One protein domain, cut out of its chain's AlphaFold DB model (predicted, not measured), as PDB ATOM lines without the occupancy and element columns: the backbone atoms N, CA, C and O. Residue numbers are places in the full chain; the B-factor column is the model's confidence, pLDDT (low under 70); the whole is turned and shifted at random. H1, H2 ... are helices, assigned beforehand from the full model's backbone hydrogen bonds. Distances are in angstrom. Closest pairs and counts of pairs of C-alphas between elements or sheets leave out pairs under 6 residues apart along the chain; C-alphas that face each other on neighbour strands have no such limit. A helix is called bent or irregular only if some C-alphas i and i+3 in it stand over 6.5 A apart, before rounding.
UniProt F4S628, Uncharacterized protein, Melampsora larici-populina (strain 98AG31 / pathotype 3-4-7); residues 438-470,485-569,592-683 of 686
ATOM      1  N   LEU A 438      -2.282  33.736 -40.167       66.44
ATOM      2  CA  LEU A 438      -1.230  33.903 -41.168       66.44
ATOM      3  C   LEU A 438      -0.576  32.563 -41.542       66.44
ATOM      4  O   LEU A 438      -0.326  32.327 -42.726       66.44
ATOM      5  N   ASP A 439      -0.353  31.670 -40.573       68.69
ATOM      6  CA  ASP A 439       0.123  30.303 -40.834       68.69
ATOM      7  C   ASP A 439      -0.901  29.496 -41.652       68.69
ATOM      8  O   ASP A 439      -0.563  28.962 -42.709       68.69
ATOM      9  N   HIS A 440      -2.182  29.512 -41.263       65.62
ATOM     10  CA  HIS A 440      -3.253  28.870 -42.032       65.62
ATOM     11  C   HIS A 440      -3.329  29.378 -43.485       65.62
ATOM     12  O   HIS A 440      -3.348  28.582 -44.429       65.62
ATOM     13  N   GLN A 441      -3.302  30.701 -43.698       73.94
ATOM     14  CA  GLN A 441      -3.257  31.258 -45.054       73.94
ATOM     15  C   GLN A 441      -2.004  30.827 -45.822       73.94
ATOM     16  O   GLN A 441      -2.062  30.684 -47.043       73.94
ATOM     17  N   THR A 442      -0.876  30.636 -45.142       75.56
ATOM     18  CA  THR A 442       0.380  30.182 -45.751       75.56
ATOM     19  C   THR A 442       0.284  28.717 -46.185       75.56
ATOM     20  O   THR A 442       0.677  28.388 -47.304       75.56
ATOM     21  N   LYS A 443      -0.355  27.862 -45.378       72.38
ATOM     22  CA  LYS A 443      -0.668  26.465 -45.714       72.38
ATOM     23  C   LYS A 443      -1.629  26.356 -46.906       72.38
ATOM     24  O   LYS A 443      -1.303  25.688 -47.890       72.38
ATOM     25  N   ILE A 444      -2.730  27.120 -46.923       75.88
ATOM     26  CA  ILE A 444      -3.610  27.223 -48.107       75.88
ATOM     27  C   ILE A 444      -2.838  27.726 -49.336       75.88
ATOM     28  O   ILE A 444      -2.991  27.163 -50.422       75.88
ATOM     29  N   LYS A 445      -1.975  28.743 -49.194       78.12
ATOM     30  CA  LYS A 445      -1.139  29.250 -50.298       78.12
ATOM     31  C   LYS A 445      -0.148  28.203 -50.808       78.12
ATOM     32  O   LYS A 445       0.084  28.165 -52.012       78.12
ATOM     33  N   ALA A 446       0.394  27.328 -49.960       71.62
ATOM     34  CA  ALA A 446       1.250  26.222 -50.390       71.62
ATOM     35  C   ALA A 446       0.475  25.206 -51.251       71.62
ATOM     36  O   ALA A 446       0.924  24.865 -52.348       71.62
ATOM     37  N   ILE A 447      -0.728  24.806 -50.820       74.44
ATOM     38  CA  ILE A 447      -1.628  23.925 -51.589       74.44
ATOM     39  C   ILE A 447      -2.059  24.604 -52.908       74.44
ATOM     40  O   ILE A 447      -2.020  23.988 -53.976       74.44
ATOM     41  N   GLN A 448      -2.387  25.898 -52.872       79.31
ATOM     42  CA  GLN A 448      -2.746  26.685 -54.055       79.31
ATOM     43  C   GLN A 448      -1.581  26.863 -55.033       79.31
ATOM     44  O   GLN A 448      -1.799  26.809 -56.242       79.31
ATOM     45  N   LYS A 449      -0.354  27.051 -54.539       74.81
ATOM     46  CA  LYS A 449       0.863  27.141 -55.357       74.81
ATOM     47  C   LYS A 449       1.165  25.804 -56.030       74.81
ATOM     48  O   LYS A 449       1.459  25.797 -57.219       74.81
ATOM     49  N   TYR A 450       1.007  24.693 -55.307       65.62
ATOM     50  CA  TYR A 450       1.153  23.338 -55.841       65.62
ATOM     51  C   TYR A 450       0.193  23.062 -57.014       65.62
ATOM     52  O   TYR A 450       0.622  22.770 -58.129       65.62
ATOM     53  N   TYR A 451      -1.117  23.147 -56.779       66.31
ATOM     54  CA  TYR A 451      -2.116  22.876 -57.818       66.31
ATOM     55  C   TYR A 451      -2.251  24.044 -58.828       66.31
ATOM     56  O   TYR A 451      -2.937  23.921 -59.847       66.31
ATOM     57  N   GLY A 452      -1.622  25.192 -58.565       81.12
ATOM     58  CA  GLY A 452      -1.541  26.362 -59.439       81.12
ATOM     59  C   GLY A 452      -2.895  26.852 -59.967       81.12
ATOM     60  O   GLY A 452      -3.920  26.846 -59.281       81.12
ATOM     61  N   LYS A 453      -2.931  27.223 -61.254       78.12
ATOM     62  CA  LYS A 453      -4.165  27.619 -61.969       78.12
ATOM     63  C   LYS A 453      -5.174  26.471 -62.152       78.12
ATOM     64  O   LYS A 453      -6.263  26.718 -62.678       78.12
ATOM     65  N   ALA A 454      -4.841  25.240 -61.747       78.56
ATOM     66  CA  ALA A 454      -5.801  24.149 -61.627       78.56
ATOM     67  C   ALA A 454      -6.464  24.113 -60.238       78.56
ATOM     68  O   ALA A 454      -7.632  23.751 -60.187       78.56
ATOM     69  N   TRP A 455      -5.822  24.578 -59.151       81.44
ATOM     70  CA  TRP A 455      -6.428  24.570 -57.804       81.44
ATOM     71  C   TRP A 455      -7.730  25.345 -57.750       81.44
ATOM     72  O   TRP A 455      -8.748  24.848 -57.290       81.44
ATOM     73  N   TYR A 456      -7.712  26.561 -58.292       83.12
ATOM     74  CA  TYR A 456      -8.885  27.419 -58.307       83.12
ATOM     75  C   TYR A 456     -10.027  26.805 -59.134       83.12
ATOM     76  O   TYR A 456     -11.194  26.941 -58.779       83.12
ATOM     77  N   ARG A 457      -9.705  26.043 -60.190       85.94
ATOM     78  CA  ARG A 457     -10.696  25.267 -60.955       85.94
ATOM     79  C   ARG A 457     -11.177  24.039 -60.183       85.94
ATOM     80  O   ARG A 457     -12.341  23.689 -60.309       85.94
ATOM     81  N   GLU A 458     -10.309  23.397 -59.405       83.19
ATOM     82  CA  GLU A 458     -10.640  22.261 -58.542       83.19
ATOM     83  C   GLU A 458     -11.599  22.694 -57.426       83.19
ATOM     84  O   GLU A 458     -12.659  22.091 -57.286       83.19
ATOM     85  N   ILE A 459     -11.287  23.793 -56.724       84.94
ATOM     86  CA  ILE A 459     -12.160  24.445 -55.739       84.94
ATOM     87  C   ILE A 459     -13.484  24.844 -56.387       84.94
ATOM     88  O   ILE A 459     -14.524  24.444 -55.887       84.94
ATOM     89  N   LEU A 460     -13.486  25.586 -57.503       87.12
ATOM     90  CA  LEU A 460     -14.742  26.015 -58.134       87.12
ATOM     91  C   LEU A 460     -15.602  24.831 -58.598       87.12
ATOM     92  O   LEU A 460     -16.817  24.864 -58.426       87.12
ATOM     93  N   LYS A 461     -14.997  23.761 -59.134       86.75
ATOM     94  CA  LYS A 461     -15.722  22.530 -59.488       86.75
ATOM     95  C   LYS A 461     -16.251  21.808 -58.252       86.75
ATOM     96  O   LYS A 461     -17.390  21.358 -58.270       86.75
ATOM     97  N   LYS A 462     -15.461  21.696 -57.181       85.25
ATOM     98  CA  LYS A 462     -15.868  21.013 -55.941       85.25
ATOM     99  C   LYS A 462     -16.876  21.817 -55.131       85.25
ATOM    100  O   LYS A 462     -17.746  21.204 -54.526       85.25
ATOM    101  N   LYS A 463     -16.840  23.149 -55.221       84.62
ATOM    102  CA  LYS A 463     -17.886  24.032 -54.715       84.62
ATOM    103  C   LYS A 463     -19.168  23.902 -55.537       84.62
ATOM    104  O   LYS A 463     -20.189  23.576 -54.961       84.62
ATOM    105  N   ALA A 464     -19.118  23.963 -56.868       86.50
ATOM    106  CA  ALA A 464     -20.306  23.682 -57.682       86.50
ATOM    107  C   ALA A 464     -20.884  22.269 -57.420       86.50
ATOM    108  O   ALA A 464     -22.095  22.078 -57.448       86.50
ATOM    109  N   LEU A 465     -20.039  21.274 -57.121       79.75
ATOM    110  CA  LEU A 465     -20.466  19.934 -56.690       79.75
ATOM    111  C   LEU A 465     -20.945  19.861 -55.227       79.75
ATOM    112  O   LEU A 465     -21.529  18.840 -54.869       79.75
ATOM    113  N   LEU A 466     -20.679  20.870 -54.394       75.81
ATOM    114  CA  LEU A 466     -21.243  21.068 -53.053       75.81
ATOM    115  C   LEU A 466     -22.617  21.721 -53.175       75.81
ATOM    116  O   LEU A 466     -23.586  21.103 -52.748       75.81
ATOM    117  N   ASP A 467     -22.682  22.878 -53.847       79.88
ATOM    118  CA  ASP A 467     -23.880  23.685 -54.106       79.88
ATOM    119  C   ASP A 467     -25.018  22.813 -54.700       79.88
ATOM    120  O   ASP A 467     -26.154  22.839 -54.238       79.88
ATOM    121  N   ASN A 468     -24.706  21.926 -55.661       77.75
ATOM    122  CA  ASN A 468     -25.655  20.953 -56.243       77.75
ATOM    123  C   ASN A 468     -25.967  19.729 -55.338       77.75
ATOM    124  O   ASN A 468     -26.480  18.718 -55.816       77.75
ATOM    125  N   SER A 469     -25.608  19.764 -54.054       69.19
ATOM    126  CA  SER A 469     -25.860  18.696 -53.072       69.19
ATOM    127  C   SER A 469     -26.249  19.202 -51.675       69.19
ATOM    128  O   SER A 469     -26.319  18.400 -50.741       69.19
ATOM    129  N   GLU A 470     -26.521  20.503 -51.518       51.38
ATOM    130  CA  GLU A 470     -26.842  21.116 -50.217       51.38
ATOM    131  C   GLU A 470     -28.155  20.594 -49.599       51.38
ATOM    132  O   GLU A 470     -28.273  20.592 -48.376       51.38
ATOM    133  N   PRO A 485      -3.124  26.135 -35.306       71.56
ATOM    134  CA  PRO A 485      -2.795  25.182 -36.358       71.56
ATOM    135  C   PRO A 485      -1.643  24.263 -35.923       71.56
ATOM    136  O   PRO A 485      -0.479  24.515 -36.241       71.56
ATOM    137  N   ILE A 486      -1.980  23.190 -35.202       81.00
ATOM    138  CA  ILE A 486      -1.033  22.158 -34.762       81.00
ATOM    139  C   ILE A 486      -0.305  21.575 -35.982       81.00
ATOM    140  O   ILE A 486      -0.898  21.343 -37.040       81.00
ATOM    141  N   SER A 487       1.006  21.357 -35.861       85.25
ATOM    142  CA  SER A 487       1.779  20.717 -36.925       85.25
ATOM    143  C   SER A 487       1.391  19.233 -37.039       85.25
ATOM    144  O   SER A 487       1.450  18.523 -36.033       85.25
ATOM    145  N   PRO A 488       1.060  18.715 -38.242       84.69
ATOM    146  CA  PRO A 488       0.777  17.294 -38.464       84.69
ATOM    147  C   PRO A 488       1.792  16.345 -37.818       84.69
ATOM    148  O   PRO A 488       1.423  15.358 -37.185       84.69
ATOM    149  N   ARG A 489       3.083  16.680 -37.935       87.25
ATOM    150  CA  ARG A 489       4.180  15.877 -37.391       87.25
ATOM    151  C   ARG A 489       4.287  15.996 -35.869       87.25
ATOM    152  O   ARG A 489       4.530  14.999 -35.204       87.25
ATOM    153  N   GLU A 490       4.032  17.178 -35.312       89.31
ATOM    154  CA  GLU A 490       4.014  17.415 -33.862       89.31
ATOM    155  C   GLU A 490       2.867  16.660 -33.177       89.31
ATOM    156  O   GLU A 490       3.069  16.069 -32.118       89.31
ATOM    157  N   LEU A 491       1.687  16.600 -33.803       89.19
ATOM    158  CA  LEU A 491       0.561  15.789 -33.336       89.19
ATOM    159  C   LEU A 491       0.927  14.294 -33.299       89.19
ATOM    160  O   LEU A 491       0.706  13.629 -32.287       89.19
ATOM    161  N   ILE A 492       1.531  13.776 -34.376       89.19
ATOM    162  CA  ILE A 492       2.000  12.382 -34.460       89.19
ATOM    163  C   ILE A 492       3.057  12.097 -33.383       89.19
ATOM    164  O   ILE A 492       2.899  11.156 -32.601       89.19
ATOM    165  N   ASP A 493       4.095  12.932 -33.295       90.88
ATOM    166  CA  ASP A 493       5.257  12.688 -32.436       90.88
ATOM    167  C   ASP A 493       4.981  12.902 -30.943       90.88
ATOM    168  O   ASP A 493       5.518  12.167 -30.114       90.88
ATOM    169  N   SER A 494       4.094  13.835 -30.580       91.56
ATOM    170  CA  SER A 494       3.685  14.045 -29.183       91.56
ATOM    171  C   SER A 494       2.671  13.014 -28.681       91.56
ATOM    172  O   SER A 494       2.768  12.554 -27.543       91.56
ATOM    173  N   THR A 495       1.676  12.666 -29.505       91.50
ATOM    174  CA  THR A 495       0.446  12.004 -29.035       91.50
ATOM    175  C   THR A 495       0.352  10.537 -29.447       91.50
ATOM    176  O   THR A 495      -0.293   9.748 -28.749       91.50
ATOM    177  N   TYR A 496       0.985  10.149 -30.559       89.88
ATOM    178  CA  TYR A 496       0.799   8.827 -31.160       89.88
ATOM    179  C   TYR A 496       2.066   7.970 -31.168       89.88
ATOM    180  O   TYR A 496       1.939   6.780 -30.898       89.88
ATOM    181  N   GLN A 497       3.275   8.527 -31.329       88.81
ATOM    182  CA  GLN A 497       4.520   7.740 -31.220       88.81
ATOM    183  C   GLN A 497       4.627   6.902 -29.932       88.81
ATOM    184  O   GLN A 497       4.956   5.718 -30.037       88.81
ATOM    185  N   PRO A 498       4.297   7.410 -28.723       90.56
ATOM    186  CA  PRO A 498       4.356   6.589 -27.512       90.56
ATOM    187  C   PRO A 498       3.410   5.380 -27.574       90.56
ATOM    188  O   PRO A 498       3.794   4.278 -27.187       90.56
ATOM    189  N   LYS A 499       2.205   5.570 -28.129       90.44
ATOM    190  CA  LYS A 499       1.175   4.530 -28.275       90.44
ATOM    191  C   LYS A 499       1.534   3.517 -29.371       90.44
ATOM    192  O   LYS A 499       1.325   2.322 -29.197       90.44
ATOM    193  N   ILE A 500       2.127   3.987 -30.474       83.75
ATOM    194  CA  ILE A 500       2.688   3.155 -31.547       83.75
ATOM    195  C   ILE A 500       3.783   2.252 -30.969       83.75
ATOM    196  O   ILE A 500       3.758   1.044 -31.191       83.75
ATOM    197  N   LEU A 501       4.707   2.804 -30.176       87.31
ATOM    198  CA  LEU A 501       5.771   2.040 -29.522       87.31
ATOM    199  C   LEU A 501       5.230   1.056 -28.474       87.31
ATOM    200  O   LEU A 501       5.711  -0.074 -28.407       87.31
ATOM    201  N   GLU A 502       4.226   1.435 -27.681       89.81
ATOM    202  CA  GLU A 502       3.536   0.541 -26.739       89.81
ATOM    203  C   GLU A 502       2.893  -0.653 -27.464       89.81
ATOM    204  O   GLU A 502       3.195  -1.810 -27.156       89.81
ATOM    205  N   PHE A 503       2.096  -0.382 -28.502       85.75
ATOM    206  CA  PHE A 503       1.476  -1.395 -29.353       85.75
ATOM    207  C   PHE A 503       2.518  -2.325 -29.995       85.75
ATOM    208  O   PHE A 503       2.413  -3.547 -29.901       85.75
ATOM    209  N   ILE A 504       3.580  -1.760 -30.571       83.12
ATOM    210  CA  ILE A 504       4.681  -2.506 -31.192       83.12
ATOM    211  C   ILE A 504       5.450  -3.368 -30.174       83.12
ATOM    212  O   ILE A 504       5.914  -4.465 -30.499       83.12
ATOM    213  N   ASN A 505       5.572  -2.917 -28.923       86.00
ATOM    214  CA  ASN A 505       6.178  -3.706 -27.855       86.00
ATOM    215  C   ASN A 505       5.276  -4.859 -27.385       86.00
ATOM    216  O   ASN A 505       5.813  -5.913 -27.046       86.00
ATOM    217  N   SER A 506       3.944  -4.724 -27.444       85.00
ATOM    218  CA  SER A 506       3.010  -5.794 -27.043       85.00
ATOM    219  C   SER A 506       3.206  -7.103 -27.826       85.00
ATOM    220  O   SER A 506       3.184  -8.185 -27.241       85.00
ATOM    221  N   PHE A 507       3.532  -7.030 -29.124       72.56
ATOM    222  CA  PHE A 507       3.827  -8.211 -29.947       72.56
ATOM    223  C   PHE A 507       5.060  -9.011 -29.487       72.56
ATOM    224  O   PHE A 507       5.229 -10.167 -29.877       72.56
ATOM    225  N   SER A 508       5.955  -8.399 -28.706       64.94
ATOM    226  CA  SER A 508       7.277  -8.963 -28.396       64.94
ATOM    227  C   SER A 508       7.275 -10.006 -27.283       64.94
ATOM    228  O   SER A 508       8.310 -10.624 -27.066       64.94
ATOM    229  N   GLN A 509       6.176 -10.158 -26.538       66.19
ATOM    230  CA  GLN A 509       6.195 -10.916 -25.284       66.19
ATOM    231  C   GLN A 509       6.051 -12.434 -25.485       66.19
ATOM    232  O   GLN A 509       6.793 -13.180 -24.854       66.19
ATOM    233  N   ASP A 510       5.181 -12.886 -26.401       62.91
ATOM    234  CA  ASP A 510       4.787 -14.309 -26.470       62.91
ATOM    235  C   ASP A 510       4.898 -14.989 -27.854       62.91
ATOM    236  O   ASP A 510       4.768 -16.211 -27.936       62.91
ATOM    237  N   ARG A 511       5.014 -14.243 -28.972       64.75
ATOM    238  CA  ARG A 511       4.599 -14.770 -30.305       64.75
ATOM    239  C   ARG A 511       5.521 -14.520 -31.498       64.75
ATOM    240  O   ARG A 511       5.255 -15.064 -32.567       64.75
ATOM    241  N   ILE A 512       6.568 -13.710 -31.358       71.88
ATOM    242  CA  ILE A 512       7.496 -13.390 -32.454       71.88
ATOM    243  C   ILE A 512       8.873 -13.961 -32.126       71.88
ATOM    244  O   ILE A 512       9.382 -13.762 -31.025       71.88
ATOM    245  N   HIS A 513       9.486 -14.651 -33.090       76.12
ATOM    246  CA  HIS A 513      10.856 -15.140 -32.958       76.12
ATOM    247  C   HIS A 513      11.816 -13.955 -32.759       76.12
ATOM    248  O   HIS A 513      11.749 -12.973 -33.499       76.12
ATOM    249  N   GLU A 514      12.707 -14.025 -31.766       77.75
ATOM    250  CA  GLU A 514      13.473 -12.861 -31.281       77.75
ATOM    251  C   GLU A 514      14.256 -12.141 -32.398       77.75
ATOM    252  O   GLU A 514      14.308 -10.913 -32.433       77.75
ATOM    253  N   LEU A 515      14.765 -12.901 -33.377       75.12
ATOM    254  CA  LEU A 515      15.486 -12.389 -34.552       75.12
ATOM    255  C   LEU A 515      14.622 -11.576 -35.537       75.12
ATOM    256  O   LEU A 515      15.162 -10.756 -36.277       75.12
ATOM    257  N   ASP A 516      13.308 -11.801 -35.578       78.81
ATOM    258  CA  ASP A 516      12.372 -11.087 -36.459       78.81
ATOM    259  C   ASP A 516      11.775  -9.843 -35.795       78.81
ATOM    260  O   ASP A 516      11.344  -8.920 -36.491       78.81
ATOM    261  N   SER A 517      11.789  -9.786 -34.459       81.62
ATOM    262  CA  SER A 517      11.195  -8.692 -33.688       81.62
ATOM    263  C   SER A 517      11.706  -7.309 -34.126       81.62
ATOM    264  O   SER A 517      10.868  -6.510 -34.544       81.62
ATOM    265  N   PRO A 518      13.023  -6.998 -34.171       85.19
ATOM    266  CA  PRO A 518      13.499  -5.653 -34.524       85.19
ATOM    267  C   PRO A 518      13.020  -5.175 -35.901       85.19
ATOM    268  O   PRO A 518      12.602  -4.027 -36.050       85.19
ATOM    269  N   PHE A 519      13.023  -6.076 -36.887       84.88
ATOM    270  CA  PHE A 519      12.548  -5.796 -38.239       84.88
ATOM    271  C   PHE A 519      11.037  -5.519 -38.262       84.88
ATOM    272  O   PHE A 519      10.603  -4.528 -38.849       84.88
ATOM    273  N   LEU A 520      10.234  -6.350 -37.591       83.56
ATOM    274  CA  LEU A 520       8.782  -6.169 -37.524       83.56
ATOM    275  C   LEU A 520       8.402  -4.880 -36.777       83.56
ATOM    276  O   LEU A 520       7.460  -4.204 -37.193       83.56
ATOM    277  N   LYS A 521       9.171  -4.482 -35.751       85.88
ATOM    278  CA  LYS A 521       9.018  -3.179 -35.082       85.88
ATOM    279  C   LYS A 521       9.250  -2.012 -36.041       85.88
ATOM    280  O   LYS A 521       8.391  -1.139 -36.141       85.88
ATOM    281  N   GLU A 522      10.366  -2.014 -36.771       88.38
ATOM    282  CA  GLU A 522      10.692  -0.953 -37.735       88.38
ATOM    283  C   GLU A 522       9.630  -0.855 -38.845       88.38
ATOM    284  O   GLU A 522       9.106   0.224 -39.133       88.38
ATOM    285  N   ASN A 523       9.257  -1.993 -39.441       88.12
ATOM    286  CA  ASN A 523       8.310  -2.034 -40.555       88.12
ATOM    287  C   ASN A 523       6.873  -1.666 -40.147       88.12
ATOM    288  O   ASN A 523       6.143  -1.127 -40.980       88.12
ATOM    289  N   MET A 524       6.461  -1.953 -38.905       88.88
ATOM    290  CA  MET A 524       5.159  -1.538 -38.369       88.88
ATOM    291  C   MET A 524       5.154  -0.049 -38.010       88.88
ATOM    292  O   MET A 524       4.246   0.667 -38.427       88.88
ATOM    293  N   GLY A 525       6.183   0.436 -37.305       90.25
ATOM    294  CA  GLY A 525       6.291   1.846 -36.917       90.25
ATOM    295  C   GLY A 525       6.254   2.767 -38.131       90.25
ATOM    296  O   GLY A 525       5.410   3.653 -38.214       90.25
ATOM    297  N   ILE A 526       7.069   2.479 -39.151       89.81
ATOM    298  CA  ILE A 526       7.108   3.310 -40.360       89.81
ATOM    299  C   ILE A 526       5.814   3.179 -41.188       89.81
ATOM    300  O   ILE A 526       5.410   4.145 -41.835       89.81
ATOM    301  N   ALA A 527       5.118   2.035 -41.166       90.88
ATOM    302  CA  ALA A 527       3.808   1.911 -41.817       90.88
ATOM    303  C   ALA A 527       2.727   2.766 -41.124       90.88
ATOM    304  O   ALA A 527       1.911   3.383 -41.812       90.88
ATOM    305  N   LEU A 528       2.752   2.844 -39.788       92.94
ATOM    306  CA  LEU A 528       1.850   3.679 -38.990       92.94
ATOM    307  C   LEU A 528       2.167   5.176 -39.137       92.94
ATOM    308  O   LEU A 528       1.245   5.962 -39.337       92.94
ATOM    309  N   ASP A 529       3.444   5.566 -39.167       91.88
ATOM    310  CA  ASP A 529       3.872   6.931 -39.509       91.88
ATOM    311  C   ASP A 529       3.325   7.367 -40.873       91.88
ATOM    312  O   ASP A 529       2.666   8.398 -40.980       91.88
ATOM    313  N   ASN A 530       3.539   6.550 -41.912       93.88
ATOM    314  CA  ASN A 530       3.038   6.833 -43.259       93.88
ATOM    315  C   ASN A 530       1.504   6.901 -43.298       93.88
ATOM    316  O   ASN A 530       0.946   7.688 -44.057       93.88
ATOM    317  N   TYR A 531       0.808   6.089 -42.499       96.44
ATOM    318  CA  TYR A 531      -0.648   6.147 -42.376       96.44
ATOM    319  C   TYR A 531      -1.112   7.487 -41.779       96.44
ATOM    320  O   TYR A 531      -1.934   8.167 -42.394       96.44
ATOM    321  N   LEU A 532      -0.558   7.913 -40.638       96.31
ATOM    322  CA  LEU A 532      -0.968   9.157 -39.974       96.31
ATOM    323  C   LEU A 532      -0.519  10.417 -40.744       96.31
ATOM    324  O   LEU A 532      -1.262  11.396 -40.811       96.31
ATOM    325  N   GLU A 533       0.653  10.396 -41.386       94.81
ATOM    326  CA  GLU A 533       1.150  11.496 -42.231       94.81
ATOM    327  C   GLU A 533       0.305  11.661 -43.508       94.81
ATOM    328  O   GLU A 533      -0.036  12.773 -43.907       94.81
ATOM    329  N   ILE A 534      -0.136  10.560 -44.129       96.50
ATOM    330  CA  ILE A 534      -1.059  10.632 -45.270       96.50
ATOM    331  C   ILE A 534      -2.462  11.065 -44.811       96.50
ATOM    332  O   ILE A 534      -3.109  11.837 -45.520       96.50
ATOM    333  N   LEU A 535      -2.925  10.627 -43.634       97.50
ATOM    334  CA  LEU A 535      -4.234  10.981 -43.073       97.50
ATOM    335  C   LEU A 535      -4.340  12.466 -42.694       97.50
ATOM    336  O   LEU A 535      -5.330  13.110 -43.042       97.50
ATOM    337  N   THR A 536      -3.318  13.025 -42.042       95.69
ATOM    338  CA  THR A 536      -3.238  14.465 -41.728       95.69
ATOM    339  C   THR A 536      -3.290  15.313 -42.998       95.69
ATOM    340  O   THR A 536      -4.141  16.193 -43.105       95.69
ATOM    341  N   ILE A 537      -2.483  14.979 -44.014       94.38
ATOM    342  CA  ILE A 537      -2.529  15.651 -45.324       94.38
ATOM    343  C   ILE A 537      -3.925  15.534 -45.968       94.38
ATOM    344  O   ILE A 537      -4.383  16.472 -46.621       94.38
ATOM    345  N   CYS A 538      -4.635  14.414 -45.785       96.44
ATOM    346  CA  CYS A 538      -6.012  14.276 -46.269       96.44
ATOM    347  C   CYS A 538      -6.988  15.216 -45.544       96.44
ATOM    348  O   CYS A 538      -7.760  15.886 -46.231       96.44
ATOM    349  N   SER A 539      -6.935  15.304 -44.209       95.88
ATOM    350  CA  SER A 539      -7.765  16.236 -43.426       95.88
ATOM    351  C   SER A 539      -7.484  17.688 -43.829       95.88
ATOM    352  O   SER A 539      -8.409  18.415 -44.180       95.88
ATOM    353  N   GLU A 540      -6.215  18.094 -43.931       92.56
ATOM    354  CA  GLU A 540      -5.838  19.463 -44.313       92.56
ATOM    355  C   GLU A 540      -6.270  19.836 -45.746       92.56
ATOM    356  O   GLU A 540      -6.754  20.946 -45.985       92.56
ATOM    357  N   VAL A 541      -6.175  18.915 -46.715       92.44
ATOM    358  CA  VAL A 541      -6.697  19.155 -48.074       92.44
ATOM    359  C   VAL A 541      -8.216  19.285 -48.067       92.44
ATOM    360  O   VAL A 541      -8.747  20.188 -48.715       92.44
ATOM    361  N   VAL A 542      -8.918  18.412 -47.344       94.25
ATOM    362  CA  VAL A 542     -10.381  18.451 -47.226       94.25
ATOM    363  C   VAL A 542     -10.841  19.749 -46.550       94.25
ATOM    364  O   VAL A 542     -11.766  20.395 -47.049       94.25
ATOM    365  N   TRP A 543     -10.124  20.200 -45.519       91.94
ATOM    366  CA  TRP A 543     -10.319  21.494 -44.868       91.94
ATOM    367  C   TRP A 543     -10.110  22.672 -45.821       91.94
ATOM    368  O   TRP A 543     -10.949  23.565 -45.916       91.94
ATOM    369  N   SER A 544      -9.029  22.649 -46.609       89.19
ATOM    370  CA  SER A 544      -8.719  23.698 -47.594       89.19
ATOM    371  C   SER A 544      -9.730  23.787 -48.752       89.19
ATOM    372  O   SER A 544      -9.774  24.794 -49.461       89.19
ATOM    373  N   LEU A 545     -10.559  22.751 -48.934       89.38
ATOM    374  CA  LEU A 545     -11.706  22.725 -49.849       89.38
ATOM    375  C   LEU A 545     -13.010  23.230 -49.198       89.38
ATOM    376  O   LEU A 545     -14.041  23.280 -49.867       89.38
ATOM    377  N   GLY A 546     -12.958  23.631 -47.926       87.94
ATOM    378  CA  GLY A 546     -14.044  24.253 -47.172       87.94
ATOM    379  C   GLY A 546     -14.792  23.323 -46.216       87.94
ATOM    380  O   GLY A 546     -15.590  23.822 -45.432       87.94
ATOM    381  N   LEU A 547     -14.565  22.004 -46.236       89.75
ATOM    382  CA  LEU A 547     -15.243  21.104 -45.294       89.75
ATOM    383  C   LEU A 547     -14.736  21.306 -43.861       89.75
ATOM    384  O   LEU A 547     -13.544  21.480 -43.628       89.75
ATOM    385  N   ASN A 548     -15.646  21.242 -42.887       89.25
ATOM    386  CA  ASN A 548     -15.300  21.369 -41.475       89.25
ATOM    387  C   ASN A 548     -14.718  20.047 -40.944       89.25
ATOM    388  O   ASN A 548     -15.449  19.149 -40.529       89.25
ATOM    389  N   THR A 549     -13.395  19.932 -40.997       91.88
ATOM    390  CA  THR A 549     -12.609  18.833 -40.429       91.88
ATOM    391  C   THR A 549     -11.741  19.343 -39.285       91.88
ATOM    392  O   THR A 549     -11.348  20.509 -39.259       91.88
ATOM    393  N   LYS A 550     -11.416  18.459 -38.341       94.06
ATOM    394  CA  LYS A 550     -10.552  18.752 -37.194       94.06
ATOM    395  C   LYS A 550      -9.460  17.706 -37.169       94.06
ATOM    396  O   LYS A 550      -9.736  16.537 -36.909       94.06
ATOM    397  N   MET A 551      -8.235  18.115 -37.469       93.50
ATOM    398  CA  MET A 551      -7.140  17.182 -37.720       93.50
ATOM    399  C   MET A 551      -6.817  16.321 -36.490       93.50
ATOM    400  O   MET A 551      -6.487  15.150 -36.633       93.50
ATOM    401  N   GLU A 552      -7.007  16.850 -35.282       94.06
ATOM    402  CA  GLU A 552      -6.827  16.127 -34.020       94.06
ATOM    403  C   GLU A 552      -7.880  15.023 -33.841       94.06
ATOM    404  O   GLU A 552      -7.550  13.918 -33.407       94.06
ATOM    405  N   ASP A 553      -9.135  15.310 -34.210       95.25
ATOM    406  CA  ASP A 553     -10.240  14.351 -34.174       95.25
ATOM    407  C   ASP A 553     -10.097  13.300 -35.285       95.25
ATOM    408  O   ASP A 553     -10.255  12.111 -35.032       95.25
ATOM    409  N   ASP A 554      -9.738  13.710 -36.503       96.12
ATOM    410  CA  ASP A 554      -9.548  12.804 -37.639       96.12
ATOM    411  C   ASP A 554      -8.379  11.835 -37.438       96.12
ATOM    412  O   ASP A 554      -8.496  10.651 -37.753       96.12
ATOM    413  N   VAL A 555      -7.257  12.320 -36.893       96.06
ATOM    414  CA  VAL A 555      -6.087  11.489 -36.574       96.06
ATOM    415  C   VAL A 555      -6.381  10.557 -35.404       96.06
ATOM    416  O   VAL A 555      -5.923   9.417 -35.433       96.06
ATOM    417  N   ARG A 556      -7.173  10.986 -34.411       96.06
ATOM    418  CA  ARG A 556      -7.625  10.106 -33.324       96.06
ATOM    419  C   ARG A 556      -8.536   8.999 -33.853       96.06
ATOM    420  O   ARG A 556      -8.219   7.831 -33.656       96.06
ATOM    421  N   ASP A 557      -9.603   9.356 -34.568       97.19
ATOM    422  CA  ASP A 557     -10.547   8.408 -35.172       97.19
ATOM    423  C   ASP A 557      -9.828   7.401 -36.093       97.19
ATOM    424  O   ASP A 557     -10.175   6.219 -36.126       97.19
ATOM    425  N   GLY A 558      -8.820   7.862 -36.846       97.12
ATOM    426  CA  GLY A 558      -7.977   7.017 -37.692       97.12
ATOM    427  C   GLY A 558      -7.040   6.107 -36.905       97.12
ATOM    428  O   GLY A 558      -6.956   4.914 -37.198       97.12
ATOM    429  N   TYR A 559      -6.369   6.635 -35.879       96.38
ATOM    430  CA  TYR A 559      -5.507   5.851 -34.995       96.38
ATOM    431  C   TYR A 559      -6.288   4.743 -34.273       96.38
ATOM    432  O   TYR A 559      -5.859   3.592 -34.257       96.38
ATOM    433  N   GLU A 560      -7.452   5.073 -33.714       95.88
ATOM    434  CA  GLU A 560      -8.327   4.111 -33.039       95.88
ATOM    435  C   GLU A 560      -8.830   3.047 -34.027       95.88
ATOM    436  O   GLU A 560      -8.716   1.856 -33.750       95.88
ATOM    437  N   TRP A 561      -9.261   3.443 -35.232       96.69
ATOM    438  CA  TRP A 561      -9.678   2.499 -36.274       96.69
ATOM    439  C   TRP A 561      -8.562   1.548 -36.731       96.69
ATOM    440  O   TRP A 561      -8.809   0.348 -36.866       96.69
ATOM    441  N   ILE A 562      -7.337   2.039 -36.973       95.44
ATOM    442  CA  ILE A 562      -6.250   1.152 -37.414       95.44
ATOM    443  C   ILE A 562      -5.815   0.222 -36.277       95.44
ATOM    444  O   ILE A 562      -5.507  -0.938 -36.536       95.44
ATOM    445  N   MET A 563      -5.866   0.671 -35.019       93.62
ATOM    446  CA  MET A 563      -5.592  -0.194 -33.870       93.62
ATOM    447  C   MET A 563      -6.680  -1.255 -33.664       93.62
ATOM    448  O   MET A 563      -6.329  -2.403 -33.413       93.62
ATOM    449  N   ASP A 564      -7.963  -0.945 -33.871       92.94
ATOM    450  CA  ASP A 564      -9.062  -1.930 -33.833       92.94
ATOM    451  C   ASP A 564      -8.941  -3.019 -34.920       92.94
ATOM    452  O   ASP A 564      -9.299  -4.180 -34.692       92.94
ATOM    453  N   GLU A 565      -8.449  -2.671 -36.113       92.38
ATOM    454  CA  GLU A 565      -8.177  -3.641 -37.182       92.38
ATOM    455  C   GLU A 565      -6.905  -4.460 -36.901       92.38
ATOM    456  O   GLU A 565      -6.907  -5.687 -37.049       92.38
ATOM    457  N   LEU A 566      -5.823  -3.820 -36.439       89.38
ATOM    458  CA  LEU A 566      -4.555  -4.493 -36.139       89.38
ATOM    459  C   LEU A 566      -4.613  -5.343 -34.853       89.38
ATOM    460  O   LEU A 566      -3.931  -6.365 -34.775       89.38
ATOM    461  N   ALA A 567      -5.473  -5.015 -33.884       88.12
ATOM    462  CA  ALA A 567      -5.712  -5.814 -32.675       88.12
ATOM    463  C   ALA A 567      -6.286  -7.216 -32.969       88.12
ATOM    464  O   ALA A 567      -6.269  -8.094 -32.103       88.12
ATOM    465  N   ARG A 568      -6.753  -7.463 -34.200       81.12
ATOM    466  CA  ARG A 568      -7.208  -8.783 -34.664       81.12
ATOM    467  C   ARG A 568      -6.049  -9.689 -35.100       81.12
ATOM    468  O   ARG A 568      -6.219 -10.909 -35.102       81.12
ATOM    469  N   LEU A 569      -4.869  -9.133 -35.418       75.00
ATOM    470  CA  LEU A 569      -3.677  -9.886 -35.857       75.00
ATOM    471  C   LEU A 569      -3.278 -11.036 -34.911       75.00
ATOM    472  O   LEU A 569      -3.037 -12.135 -35.411       75.00
ATOM    473  N   ASP A 592       7.794  -8.506 -57.926       85.62
ATOM    474  CA  ASP A 592       7.996  -7.267 -58.662       85.62
ATOM    475  C   ASP A 592       7.160  -6.133 -58.047       85.62
ATOM    476  O   ASP A 592       6.138  -6.330 -57.380       85.62
ATOM    477  N   THR A 593       7.616  -4.902 -58.241       83.50
ATOM    478  CA  THR A 593       6.924  -3.719 -57.737       83.50
ATOM    479  C   THR A 593       5.478  -3.660 -58.238       83.50
ATOM    480  O   THR A 593       4.611  -3.222 -57.478       83.50
ATOM    481  N   ASN A 594       5.194  -4.168 -59.444       87.69
ATOM    482  CA  ASN A 594       3.839  -4.267 -59.980       87.69
ATOM    483  C   ASN A 594       3.048  -5.440 -59.376       87.69
ATOM    484  O   ASN A 594       1.900  -5.240 -58.978       87.69
ATOM    485  N   ASP A 595       3.642  -6.629 -59.237       90.19
ATOM    486  CA  ASP A 595       2.958  -7.811 -58.684       90.19
ATOM    487  C   ASP A 595       2.627  -7.659 -57.198       90.19
ATOM    488  O   ASP A 595       1.515  -7.970 -56.770       90.19
ATOM    489  N   PHE A 596       3.547  -7.094 -56.410       90.88
ATOM    490  CA  PHE A 596       3.257  -6.700 -55.032       90.88
ATOM    491  C   PHE A 596       2.101  -5.701 -54.985       90.88
ATOM    492  O   PHE A 596       1.187  -5.870 -54.188       90.88
ATOM    493  N   ALA A 597       2.133  -4.661 -55.826       91.56
ATOM    494  CA  ALA A 597       1.105  -3.623 -55.841       91.56
ATOM    495  C   ALA A 597      -0.275  -4.187 -56.204       91.56
ATOM    496  O   ALA A 597      -1.263  -3.844 -55.564       91.56
ATOM    497  N   LYS A 598      -0.334  -5.072 -57.203       92.81
ATOM    498  CA  LYS A 598      -1.552  -5.753 -57.651       92.81
ATOM    499  C   LYS A 598      -2.122  -6.671 -56.568       92.81
ATOM    500  O   LYS A 598      -3.325  -6.641 -56.331       92.81
ATOM    501  N   THR A 599      -1.266  -7.452 -55.907       93.50
ATOM    502  CA  THR A 599      -1.671  -8.343 -54.813       93.50
ATOM    503  C   THR A 599      -2.121  -7.532 -53.597       93.50
ATOM    504  O   THR A 599      -3.278  -7.627 -53.202       93.50
ATOM    505  N   PHE A 600      -1.264  -6.666 -53.053       93.50
ATOM    506  CA  PHE A 600      -1.527  -5.905 -51.828       93.50
ATOM    507  C   PHE A 600      -2.756  -4.986 -51.921       93.50
ATOM    508  O   PHE A 600      -3.563  -4.965 -50.995       93.50
ATOM    509  N   ASP A 601      -2.963  -4.274 -53.037       93.25
ATOM    510  CA  ASP A 601      -4.140  -3.402 -53.199       93.25
ATOM    511  C   ASP A 601      -5.469  -4.186 -53.149       93.25
ATOM    512  O   ASP A 601      -6.502  -3.604 -52.805       93.25
ATOM    513  N   SER A 602      -5.445  -5.489 -53.470       94.19
ATOM    514  CA  SER A 602      -6.615  -6.382 -53.445       94.19
ATOM    515  C   SER A 602      -6.896  -7.029 -52.083       94.19
ATOM    516  O   SER A 602      -7.979  -7.575 -51.887       94.19
ATOM    517  N   LEU A 603      -5.952  -6.953 -51.138       94.38
ATOM    518  CA  LEU A 603      -6.097  -7.521 -49.797       94.38
ATOM    519  C   LEU A 603      -6.899  -6.597 -48.860       94.38
ATOM    520  O   LEU A 603      -7.039  -5.389 -49.098       94.38
ATOM    521  N   SER A 604      -7.413  -7.177 -47.770       92.81
ATOM    522  CA  SER A 604      -7.961  -6.420 -46.636       92.81
ATOM    523  C   SER A 604      -6.843  -5.717 -45.849       92.81
ATOM    524  O   SER A 604      -5.660  -5.968 -46.081       92.81
ATOM    525  N   VAL A 605      -7.187  -4.854 -44.886       92.06
ATOM    526  CA  VAL A 605      -6.197  -4.234 -43.977       92.06
ATOM    527  C   VAL A 605      -5.450  -5.306 -43.169       92.06
ATOM    528  O   VAL A 605      -4.227  -5.248 -43.042       92.06
ATOM    529  N   TYR A 606      -6.169  -6.328 -42.694       89.25
ATOM    530  CA  TYR A 606      -5.606  -7.481 -41.990       89.25
ATOM    531  C   TYR A 606      -4.652  -8.278 -42.894       89.25
ATOM    532  O   TYR A 606      -3.462  -8.394 -42.599       89.25
ATOM    533  N   ASP A 607      -5.155  -8.791 -44.022       89.44
ATOM    534  CA  ASP A 607      -4.394  -9.701 -44.892       89.44
ATOM    535  C   ASP A 607      -3.227  -8.961 -45.554       89.44
ATOM    536  O   ASP A 607      -2.131  -9.503 -45.687       89.44
ATOM    537  N   GLY A 608      -3.441  -7.688 -45.900       91.69
ATOM    538  CA  GLY A 608      -2.422  -6.771 -46.386       91.69
ATOM    539  C   GLY A 608      -1.320  -6.536 -45.359       91.69
ATOM    540  O   GLY A 608      -0.154  -6.530 -45.742       91.69
ATOM    541  N   THR A 609      -1.646  -6.424 -44.064       90.00
ATOM    542  CA  THR A 609      -0.628  -6.304 -43.009       90.00
ATOM    543  C   THR A 609       0.188  -7.585 -42.871       90.00
ATOM    544  O   THR A 609       1.413  -7.517 -42.853       90.00
ATOM    545  N   VAL A 610      -0.456  -8.756 -42.826       88.56
ATOM    546  CA  VAL A 610       0.250 -10.049 -42.739       88.56
ATOM    547  C   VAL A 610       1.156 -10.258 -43.960       88.56
ATOM    548  O   VAL A 610       2.331 -10.596 -43.814       88.56
ATOM    549  N   PHE A 611       0.646  -9.971 -45.161       89.75
ATOM    550  CA  PHE A 611       1.408  -9.996 -46.410       89.75
ATOM    551  C   PHE A 611       2.590  -9.017 -46.372       89.75
ATOM    552  O   PHE A 611       3.718  -9.415 -46.648       89.75
ATOM    553  N   TRP A 612       2.366  -7.761 -45.975       89.50
ATOM    554  CA  TRP A 612       3.401  -6.729 -45.847       89.50
ATOM    555  C   TRP A 612       4.537  -7.151 -44.908       89.50
ATOM    556  O   TRP A 612       5.705  -7.114 -45.299       89.50
ATOM    557  N   LEU A 613       4.196  -7.590 -43.695       86.62
ATOM    558  CA  LEU A 613       5.159  -7.982 -42.667       86.62
ATOM    559  C   LEU A 613       5.992  -9.213 -43.067       86.62
ATOM    560  O   LEU A 613       7.106  -9.368 -42.574       86.62
ATOM    561  N   SER A 614       5.510 -10.043 -44.000       84.81
ATOM    562  CA  SER A 614       6.267 -11.188 -44.529       84.81
ATOM    563  C   SER A 614       7.459 -10.809 -45.432       84.81
ATOM    564  O   SER A 614       8.326 -11.648 -45.675       84.81
ATOM    565  N   TYR A 615       7.562  -9.555 -45.907       84.12
ATOM    566  CA  TYR A 615       8.606  -9.133 -46.852       84.12
ATOM    567  C   TYR A 615       9.652  -8.187 -46.247       84.12
ATOM    568  O   TYR A 615       9.404  -7.002 -46.019       84.12
ATOM    569  N   ARG A 616      10.888  -8.685 -46.103       74.56
ATOM    570  CA  ARG A 616      11.987  -7.981 -45.413       74.56
ATOM    571  C   ARG A 616      12.574  -6.726 -46.087       74.56
ATOM    572  O   ARG A 616      13.241  -5.962 -45.404       74.56
ATOM    573  N   VAL A 617      12.382  -6.495 -47.392       64.31
ATOM    574  CA  VAL A 617      13.267  -5.586 -48.180       64.31
ATOM    575  C   VAL A 617      12.512  -4.520 -48.997       64.31
ATOM    576  O   VAL A 617      12.887  -4.189 -50.120       64.31
ATOM    577  N   LEU A 618      11.383  -4.012 -48.493       67.44
ATOM    578  CA  LEU A 618      10.393  -3.299 -49.318       67.44
ATOM    579  C   LEU A 618      10.133  -1.823 -48.933       67.44
ATOM    580  O   LEU A 618       9.007  -1.347 -49.063       67.44
ATOM    581  N   GLU A 619      11.164  -1.065 -48.538       75.38
ATOM    582  CA  GLU A 619      11.081   0.369 -48.170       75.38
ATOM    583  C   GLU A 619      10.158   1.207 -49.074       75.38
ATOM    584  O   GLU A 619       9.228   1.855 -48.601       75.38
ATOM    585  N   ARG A 620      10.359   1.132 -50.401       75.50
ATOM    586  CA  ARG A 620       9.602   1.884 -51.428       75.50
ATOM    587  C   ARG A 620       8.103   1.556 -51.493       75.50
ATOM    588  O   ARG A 620       7.377   2.172 -52.270       75.50
ATOM    589  N   LYS A 621       7.643   0.553 -50.742       85.19
ATOM    590  CA  LYS A 621       6.239   0.138 -50.642       85.19
ATOM    591  C   LYS A 621       5.611   0.541 -49.290       85.19
ATOM    592  O   LYS A 621       4.386   0.548 -49.220       85.19
ATOM    593  N   ARG A 622       6.394   0.979 -48.283       88.69
ATOM    594  CA  ARG A 622       5.918   1.460 -46.957       88.69
ATOM    595  C   ARG A 622       4.839   2.544 -47.082       88.69
ATOM    596  O   ARG A 622       3.759   2.421 -46.515       88.69
ATOM    597  N   GLU A 623       5.088   3.542 -47.925       92.50
ATOM    598  CA  GLU A 623       4.140   4.628 -48.224       92.50
ATOM    599  C   GLU A 623       2.812   4.093 -48.792       92.50
ATOM    600  O   GLU A 623       1.736   4.580 -48.452       92.50
ATOM    601  N   ARG A 624       2.870   3.066 -49.657       94.62
ATOM    602  CA  ARG A 624       1.683   2.459 -50.282       94.62
ATOM    603  C   ARG A 624       0.826   1.712 -49.267       94.62
ATOM    604  O   ARG A 624      -0.396   1.736 -49.399       94.62
ATOM    605  N   VAL A 625       1.455   1.090 -48.271       95.25
ATOM    606  CA  VAL A 625       0.763   0.445 -47.149       95.25
ATOM    607  C   VAL A 625      -0.055   1.484 -46.382       95.25
ATOM    608  O   VAL A 625      -1.276   1.355 -46.312       95.25
ATOM    609  N   GLY A 626       0.580   2.584 -45.957       95.69
ATOM    610  CA  GLY A 626      -0.113   3.713 -45.329       95.69
ATOM    611  C   GLY A 626      -1.245   4.274 -46.199       95.69
ATOM    612  O   GLY A 626      -2.382   4.378 -45.746       95.69
ATOM    613  N   ALA A 627      -0.987   4.544 -47.483       96.88
ATOM    614  CA  ALA A 627      -1.989   5.083 -48.410       96.88
ATOM    615  C   ALA A 627      -3.198   4.155 -48.639       96.88
ATOM    616  O   ALA A 627      -4.324   4.637 -48.765       96.88
ATOM    617  N   LYS A 628      -2.995   2.831 -48.693       96.81
ATOM    618  CA  LYS A 628      -4.090   1.848 -48.750       96.81
ATOM    619  C   LYS A 628      -4.912   1.906 -47.466       96.81
ATOM    620  O   LYS A 628      -6.133   1.938 -47.554       96.81
ATOM    621  N   TYR A 629      -4.277   1.991 -46.298       97.25
ATOM    622  CA  TYR A 629      -4.992   2.043 -45.019       97.25
ATOM    623  C   TYR A 629      -5.764   3.357 -44.845       97.25
ATOM    624  O   TYR A 629      -6.907   3.318 -44.400       97.25
ATOM    625  N   VAL A 630      -5.227   4.505 -45.281       98.06
ATOM    626  CA  VAL A 630      -5.989   5.773 -45.309       98.06
ATOM    627  C   VAL A 630      -7.170   5.683 -46.279       98.06
ATOM    628  O   VAL A 630      -8.253   6.167 -45.962       98.06
ATOM    629  N   LEU A 631      -7.016   5.020 -47.431       97.62
ATOM    630  CA  LEU A 631      -8.126   4.821 -48.367       97.62
ATOM    631  C   LEU A 631      -9.233   3.923 -47.784       97.62
ATOM    632  O   LEU A 631     -10.403   4.271 -47.915       97.62
ATOM    633  N   GLU A 632      -8.889   2.824 -47.106       97.38
ATOM    634  CA  GLU A 632      -9.872   1.962 -46.427       97.38
ATOM    635  C   GLU A 632     -10.537   2.667 -45.228       97.38
ATOM    636  O   GLU A 632     -11.761   2.602 -45.087       97.38
ATOM    637  N   PHE A 633      -9.778   3.425 -44.423       97.81
ATOM    638  CA  PHE A 633     -10.328   4.289 -43.371       97.81
ATOM    639  C   PHE A 633     -11.343   5.278 -43.946       97.81
ATOM    640  O   PHE A 633     -12.464   5.380 -43.449       97.81
ATOM    641  N   MET A 634     -10.992   5.974 -45.033       97.94
ATOM    642  CA  MET A 634     -11.911   6.899 -45.691       97.94
ATOM    643  C   MET A 634     -13.154   6.176 -46.209       97.94
ATOM    644  O   MET A 634     -14.252   6.657 -45.955       97.94
ATOM    645  N   CYS A 635     -13.027   5.006 -46.843       96.56
ATOM    646  CA  CYS A 635     -14.180   4.212 -47.286       96.56
ATOM    647  C   CYS A 635     -15.168   3.899 -46.146       96.56
ATOM    648  O   CYS A 635     -16.375   3.926 -46.378       96.56
ATOM    649  N   GLN A 636     -14.674   3.632 -44.931       96.69
ATOM    650  CA  GLN A 636     -15.501   3.227 -43.785       96.69
ATOM    651  C   GLN A 636     -15.983   4.390 -42.898       96.69
ATOM    652  O   GLN A 636     -17.109   4.357 -42.405       96.69
ATOM    653  N   LYS A 637     -15.136   5.397 -42.649       97.31
ATOM    654  CA  LYS A 637     -15.316   6.411 -41.587       97.31
ATOM    655  C   LYS A 637     -15.421   7.850 -42.097       97.31
ATOM    656  O   LYS A 637     -15.928   8.708 -41.376       97.31
ATOM    657  N   ARG A 638     -14.947   8.135 -43.315       96.94
ATOM    658  CA  ARG A 638     -14.919   9.480 -43.929       96.94
ATOM    659  C   ARG A 638     -15.278   9.424 -45.424       96.94
ATOM    660  O   ARG A 638     -14.650  10.073 -46.253       96.94
ATOM    661  N   SER A 639     -16.293   8.638 -45.792       96.31
ATOM    662  CA  SER A 639     -16.581   8.285 -47.199       96.31
ATOM    663  C   SER A 639     -16.856   9.496 -48.096       96.31
ATOM    664  O   SER A 639     -16.486   9.506 -49.271       96.31
ATOM    665  N   HIS A 640     -17.416  10.561 -47.521       93.75
ATOM    666  CA  HIS A 640     -17.613  11.845 -48.182       93.75
ATOM    667  C   HIS A 640     -16.292  12.491 -48.645       93.75
ATOM    668  O   HIS A 640     -16.272  13.051 -49.741       93.75
ATOM    669  N   TRP A 641     -15.172  12.348 -47.915       96.38
ATOM    670  CA  TRP A 641     -13.850  12.881 -48.306       96.38
ATOM    671  C   TRP A 641     -13.378  12.363 -49.664       96.38
ATOM    672  O   TRP A 641     -12.691  13.079 -50.391       96.38
ATOM    673  N   ILE A 642     -13.781  11.150 -50.056       96.62
ATOM    674  CA  ILE A 642     -13.386  10.545 -51.332       96.62
ATOM    675  C   ILE A 642     -13.850  11.416 -52.515       96.62
ATOM    676  O   ILE A 642     -13.103  11.561 -53.483       96.62
ATOM    677  N   LYS A 643     -15.011  12.086 -52.421       93.94
ATOM    678  CA  LYS A 643     -15.501  13.063 -53.422       93.94
ATOM    679  C   LYS A 643     -14.574  14.286 -53.545       93.94
ATOM    680  O   LYS A 643     -14.392  14.816 -54.639       93.94
ATOM    681  N   TYR A 644     -13.961  14.714 -52.441       92.62
ATOM    682  CA  TYR A 644     -13.105  15.905 -52.362       92.62
ATOM    683  C   TYR A 644     -11.633  15.615 -52.683       92.62
ATOM    684  O   TYR A 644     -10.948  16.472 -53.238       92.62
ATOM    685  N   LEU A 645     -11.161  14.396 -52.417       94.94
ATOM    686  CA  LEU A 645      -9.791  13.953 -52.700       94.94
ATOM    687  C   LEU A 645      -9.637  13.293 -54.081       94.94
ATOM    688  O   LEU A 645      -8.538  13.288 -54.634       94.94
ATOM    689  N   THR A 646     -10.719  12.797 -54.694       95.00
ATOM    690  CA  THR A 646     -10.711  12.399 -56.114       95.00
ATOM    691  C   THR A 646     -10.479  13.642 -56.991       95.00
ATOM    692  O   THR A 646     -11.228  14.612 -56.856       95.00
ATOM    693  N   PRO A 647      -9.473  13.669 -57.888       91.31
ATOM    694  CA  PRO A 647      -9.320  14.746 -58.869       91.31
ATOM    695  C   PRO A 647     -10.486  14.747 -59.860       91.31
ATOM    696  O   PRO A 647     -10.905  13.676 -60.288       91.31
ATOM    697  N   HIS A 648     -10.960  15.912 -60.309       88.94
ATOM    698  CA  HIS A 648     -12.112  15.991 -61.230       88.94
ATOM    699  C   HIS A 648     -11.946  15.256 -62.582       88.94
ATOM    700  O   HIS A 648     -12.909  15.132 -63.335       88.94
ATOM    701  N   THR A 649     -10.728  14.833 -62.933       90.06
ATOM    702  CA  THR A 649     -10.406  14.044 -64.134       90.06
ATOM    703  C   THR A 649     -10.481  12.529 -63.913       90.06
ATOM    704  O   THR A 649     -10.297  11.769 -64.862       90.06
ATOM    705  N   ALA A 650     -10.732  12.073 -62.684       92.69
ATOM    706  CA  ALA A 650     -10.820  10.667 -62.311       92.69
ATOM    707  C   ALA A 650     -12.226  10.314 -61.804       92.69
ATOM    708  O   ALA A 650     -12.882  11.103 -61.133       92.69
ATOM    709  N   ASN A 651     -12.669   9.086 -62.078       93.94
ATOM    710  CA  ASN A 651     -13.947   8.557 -61.590       93.94
ATOM    711  C   ASN A 651     -13.885   8.013 -60.150       93.94
ATOM    712  O   ASN A 651     -14.923   7.776 -59.538       93.94
ATOM    713  N   LYS A 652     -12.679   7.764 -59.625       96.00
ATOM    714  CA  LYS A 652     -12.439   7.145 -58.318       96.00
ATOM    715  C   LYS A 652     -11.062   7.539 -57.776       96.00
ATOM    716  O   LYS A 652     -10.103   7.691 -58.536       96.00
ATOM    717  N   LEU A 653     -10.951   7.646 -56.453       96.44
ATOM    718  CA  LEU A 653      -9.675   7.741 -55.749       96.44
ATOM    719  C   LEU A 653      -8.999   6.361 -55.685       96.44
ATOM    720  O   LEU A 653      -9.560   5.404 -55.153       96.44
ATOM    721  N   TYR A 654      -7.780   6.269 -56.213       96.56
ATOM    722  CA  TYR A 654      -6.935   5.072 -56.147       96.56
ATOM    723  C   TYR A 654      -5.722   5.336 -55.250       96.56
ATOM    724  O   TYR A 654      -5.254   6.472 -55.170       96.56
ATOM    725  N   VAL A 655      -5.141   4.284 -54.659       96.19
ATOM    726  CA  VAL A 655      -3.946   4.369 -53.790       96.19
ATOM    727  C   VAL A 655      -2.797   5.134 -54.466       96.19
ATOM    728  O   VAL A 655      -2.177   6.001 -53.858       96.19
ATOM    729  N   LYS A 656      -2.562   4.897 -55.768       94.94
ATOM    730  CA  LYS A 656      -1.570   5.638 -56.574       94.94
ATOM    731  C   LYS A 656      -1.877   7.140 -56.664       94.94
ATOM    732  O   LYS A 656      -0.956   7.948 -56.605       94.94
ATOM    733  N   THR A 657      -3.145   7.519 -56.814       94.69
ATOM    734  CA  THR A 657      -3.575   8.924 -56.882       94.69
ATOM    735  C   THR A 657      -3.398   9.610 -55.530       94.69
ATOM    736  O   THR A 657      -2.874  10.719 -55.482       94.69
ATOM    737  N   LEU A 658      -3.755   8.920 -54.442       95.81
ATOM    738  CA  LEU A 658      -3.594   9.404 -53.071       95.81
ATOM    739  C   LEU A 658      -2.114   9.634 -52.722       95.81
ATOM    740  O   LEU A 658      -1.749  10.727 -52.306       95.81
ATOM    741  N   LEU A 659      -1.238   8.667 -53.023       95.06
ATOM    742  CA  LEU A 659       0.218   8.815 -52.885       95.06
ATOM    743  C   LEU A 659       0.778  10.025 -53.642       95.06
ATOM    744  O   LEU A 659       1.616  10.758 -53.118       95.06
ATOM    745  N   MET A 660       0.343  10.224 -54.890       93.88
ATOM    746  CA  MET A 660       0.794  11.352 -55.708       93.88
ATOM    747  C   MET A 660       0.305  12.695 -55.158       93.88
ATOM    748  O   MET A 660       1.030  13.679 -55.270       93.88
ATOM    749  N   LEU A 661      -0.888  12.739 -54.560       92.62
ATOM    750  CA  LEU A 661      -1.423  13.905 -53.861       92.62
ATOM    751  C   LEU A 661      -0.577  14.211 -52.613       92.62
ATOM    752  O   LEU A 661       0.014  15.290 -52.539       92.62
ATOM    753  N   SER A 662      -0.413  13.242 -51.707       93.06
ATOM    754  CA  SER A 662       0.297  13.440 -50.436       93.06
ATOM    755  C   SER A 662       1.770  13.809 -50.622       93.06
ATOM    756  O   SER A 662       2.210  14.817 -50.075       93.06
ATOM    757  N   LYS A 663       2.525  13.081 -51.461       92.94
ATOM    758  CA  LYS A 663       3.955  13.370 -51.707       92.94
ATOM    759  C   LYS A 663       4.203  14.785 -52.226       92.94
ATOM    760  O   LYS A 663       5.215  15.393 -51.891       92.94
ATOM    761  N   ARG A 664       3.315  15.299 -53.083       88.56
ATOM    762  CA  ARG A 664       3.467  16.636 -53.671       88.56
ATOM    763  C   ARG A 664       3.189  17.721 -52.636       88.56
ATOM    764  O   ARG A 664       3.986  18.643 -52.514       88.56
ATOM    765  N   ILE A 665       2.125  17.575 -51.848       88.38
ATOM    766  CA  ILE A 665       1.809  18.500 -50.751       88.38
ATOM    767  C   ILE A 665       2.936  18.508 -49.708       88.38
ATOM    768  O   ILE A 665       3.438  19.574 -49.359       88.38
ATOM    769  N   TYR A 666       3.421  17.330 -49.312       87.56
ATOM    770  CA  TYR A 666       4.558  17.171 -48.403       87.56
ATOM    771  C   TYR A 666       5.830  17.870 -48.906       87.56
ATOM    772  O   TYR A 666       6.464  18.627 -48.171       87.56
ATOM    773  N   PHE A 667       6.166  17.699 -50.191       87.12
ATOM    774  CA  PHE A 667       7.290  18.397 -50.817       87.12
ATOM    775  C   PHE A 667       7.125  19.927 -50.781       87.12
ATOM    776  O   PHE A 667       8.100  20.644 -50.553       87.12
ATOM    777  N   HIS A 668       5.903  20.442 -50.955       82.62
ATOM    778  CA  HIS A 668       5.627  21.874 -50.835       82.62
ATOM    779  C   HIS A 668       5.728  22.389 -49.390       82.62
ATOM    780  O   HIS A 668       6.252  23.488 -49.200       82.62
ATOM    781  N   PHE A 669       5.326  21.608 -48.380       81.00
ATOM    782  CA  PHE A 669       5.547  21.968 -46.973       81.00
ATOM    783  C   PHE A 669       7.033  22.000 -46.609       81.00
ATOM    784  O   PHE A 669       7.502  23.022 -46.109       81.00
ATOM    785  N   ILE A 670       7.799  20.955 -46.945       82.00
ATOM    786  CA  ILE A 670       9.260  20.946 -46.756       82.00
ATOM    787  C   ILE A 670       9.900  22.142 -47.469       82.00
ATOM    788  O   ILE A 670      10.701  22.856 -46.873       82.00
ATOM    789  N   SER A 671       9.504  22.424 -48.715       81.06
ATOM    790  CA  SER A 671      10.043  23.564 -49.468       81.06
ATOM    791  C   SER A 671       9.762  24.911 -48.789       81.06
ATOM    792  O   SER A 671      10.628  25.783 -48.793       81.06
ATOM    793  N   HIS A 672       8.583  25.092 -48.186       76.88
ATOM    794  CA  HIS A 672       8.233  26.334 -47.495       76.88
ATOM    795  C   HIS A 672       8.932  26.479 -46.131       76.88
ATOM    796  O   HIS A 672       9.265  27.591 -45.721       76.88
ATOM    797  N   VAL A 673       9.166  25.372 -45.421       78.12
ATOM    798  CA  VAL A 673       9.864  25.377 -44.127       78.12
ATOM    799  C   VAL A 673      11.374  25.553 -44.317       78.12
ATOM    800  O   VAL A 673      11.970  26.429 -43.696       78.12
ATOM    801  N   CYS A 674      12.002  24.765 -45.193       79.00
ATOM    802  CA  CYS A 674      13.463  24.704 -45.305       79.00
ATOM    803  C   CYS A 674      14.099  25.907 -46.015       79.00
ATOM    804  O   CYS A 674      15.219  26.278 -45.673       79.00
ATOM    805  N   TYR A 675      13.416  26.519 -46.988       75.25
ATOM    806  CA  TYR A 675      13.947  27.673 -47.728       75.25
ATOM    807  C   TYR A 675      13.369  29.020 -47.258       75.25
ATOM    808  O   TYR A 675      13.759  30.072 -47.769       75.25
ATOM    809  N   GLY A 676      12.451  29.000 -46.284       62.22
ATOM    810  CA  GLY A 676      11.701  30.174 -45.841       62.22
ATOM    811  C   GLY A 676      10.880  30.812 -46.968       62.22
ATOM    812  O   GLY A 676      10.561  30.187 -47.982       62.22
ATOM    813  N   THR A 677      10.553  32.097 -46.818       58.41
ATOM    814  CA  THR A 677       9.899  32.883 -47.875       58.41
ATOM    815  C   THR A 677      10.902  33.270 -48.967       58.41
ATOM    816  O   THR A 677      11.331  34.423 -49.050       58.41
ATOM    817  N   VAL A 678      11.283  32.306 -49.810       49.19
ATOM    818  CA  VAL A 678      12.016  32.579 -51.056       49.19
ATOM    819  C   VAL A 678      11.200  33.573 -51.894       49.19
ATOM    820  O   VAL A 678      10.008  33.326 -52.102       49.19
ATOM    821  N   PRO A 679      11.798  34.675 -52.390       49.19
ATOM    822  CA  PRO A 679      11.109  35.612 -53.271       49.19
ATOM    823  C   PRO A 679      10.461  34.899 -54.463       49.19
ATOM    824  O   PRO A 679      11.068  34.026 -55.086       49.19
ATOM    825  N   GLU A 680       9.224  35.284 -54.782       49.44
ATOM    826  CA  GLU A 680       8.339  34.546 -55.698       49.44
ATOM    827  C   GLU A 680       8.954  34.313 -57.092       49.44
ATOM    828  O   GLU A 680       8.690  33.287 -57.719       49.44
ATOM    829  N   SER A 681       9.863  35.203 -57.509       38.47
ATOM    830  CA  SER A 681      10.611  35.187 -58.773       38.47
ATOM    831  C   SER A 681      11.404  33.908 -59.077       38.47
ATOM    832  O   SER A 681      11.795  33.714 -60.222       38.47
ATOM    833  N   TYR A 682      11.678  33.049 -58.088       38.75
ATOM    834  CA  TYR A 682      12.422  31.798 -58.296       38.75
ATOM    835  C   TYR A 682      11.540  30.555 -58.495       38.75
ATOM    836  O   TYR A 682      12.068  29.481 -58.779       38.75
ATOM    837  N   CYS A 683      10.214  30.665 -58.361       38.88
ATOM    838  CA  CYS A 683       9.315  29.505 -58.427       38.88
ATOM    839  C   CYS A 683       8.529  29.352 -59.740       38.88
ATOM    840  O   CYS A 683       7.803  28.374 -59.864       38.88
TER     841      CYS A 683
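Overview. This is residues 438 to 470, 485 to 569 and 592 to 683 of the 686 residues of an uncharacterized protein of Melampsora larici-populina (strain 98AG31 / pathotype 3-4-7) (UniProt F4S628). One long helix, H3, runs through the middle, with H4 and the bent H2 folded back along it and H7 and H9 crossing it. H6, with H5 beside it, lies by its first turns; the bent H1 makes a corner at its other end. The printed part has 210 residues and nine named helices, H1 to H9, with no named strand: all helix, compact, radius of gyration of the C-alphas 18.2 A, spans 55 by 37 by 34 A.

Arrangement. By hydrogen bonds H1, residues 438 to 467, and H2, residues 488 to 506, are each one helix, but bent: C-alphas 450 and 453 are 9.2 A apart, C-alphas 495 and 498 6.9 A. Arms H1a, 438 to 450, and H1b, 453 to 467, touch only at the corner, only just, with 3 pairs of C-alphas within 8 A. H3, residues 517 to 544, the hub, forms hairpins with arm H2b, 498 to 506, and with H4, residues 551 to 566. H5, residues 593 to 602, H6, residues 605 to 613, and H7, residues 619 to 637, form two hairpins. H7 touches H3 at a steep tilt of 52 degrees, closest C-alphas Tyr 531 and Gly 626, 3.9 A. H8, residues 641 to 645, touches H3. H9, residues 655 to 674, touches H1a, closest C-alphas Ala 446 and His 668, 6.2 A. Backbone O i to N i+4 pairs within hydrogen-bond range are 13 of 15 in H7.

Along the chain. H3 is 40.5 A long, H9 28.1 A. C-alpha 438 is at (-1.230, 33.903, -41.168), C-alpha 674 at (13.463, 24.704, -45.305).

Size, cuts and confidence. Cuts leave C-alphas 470 and 485 28.1 A apart, 569 and 592 25.8 A. Residues 676 to 683 are among those under pLDDT 70.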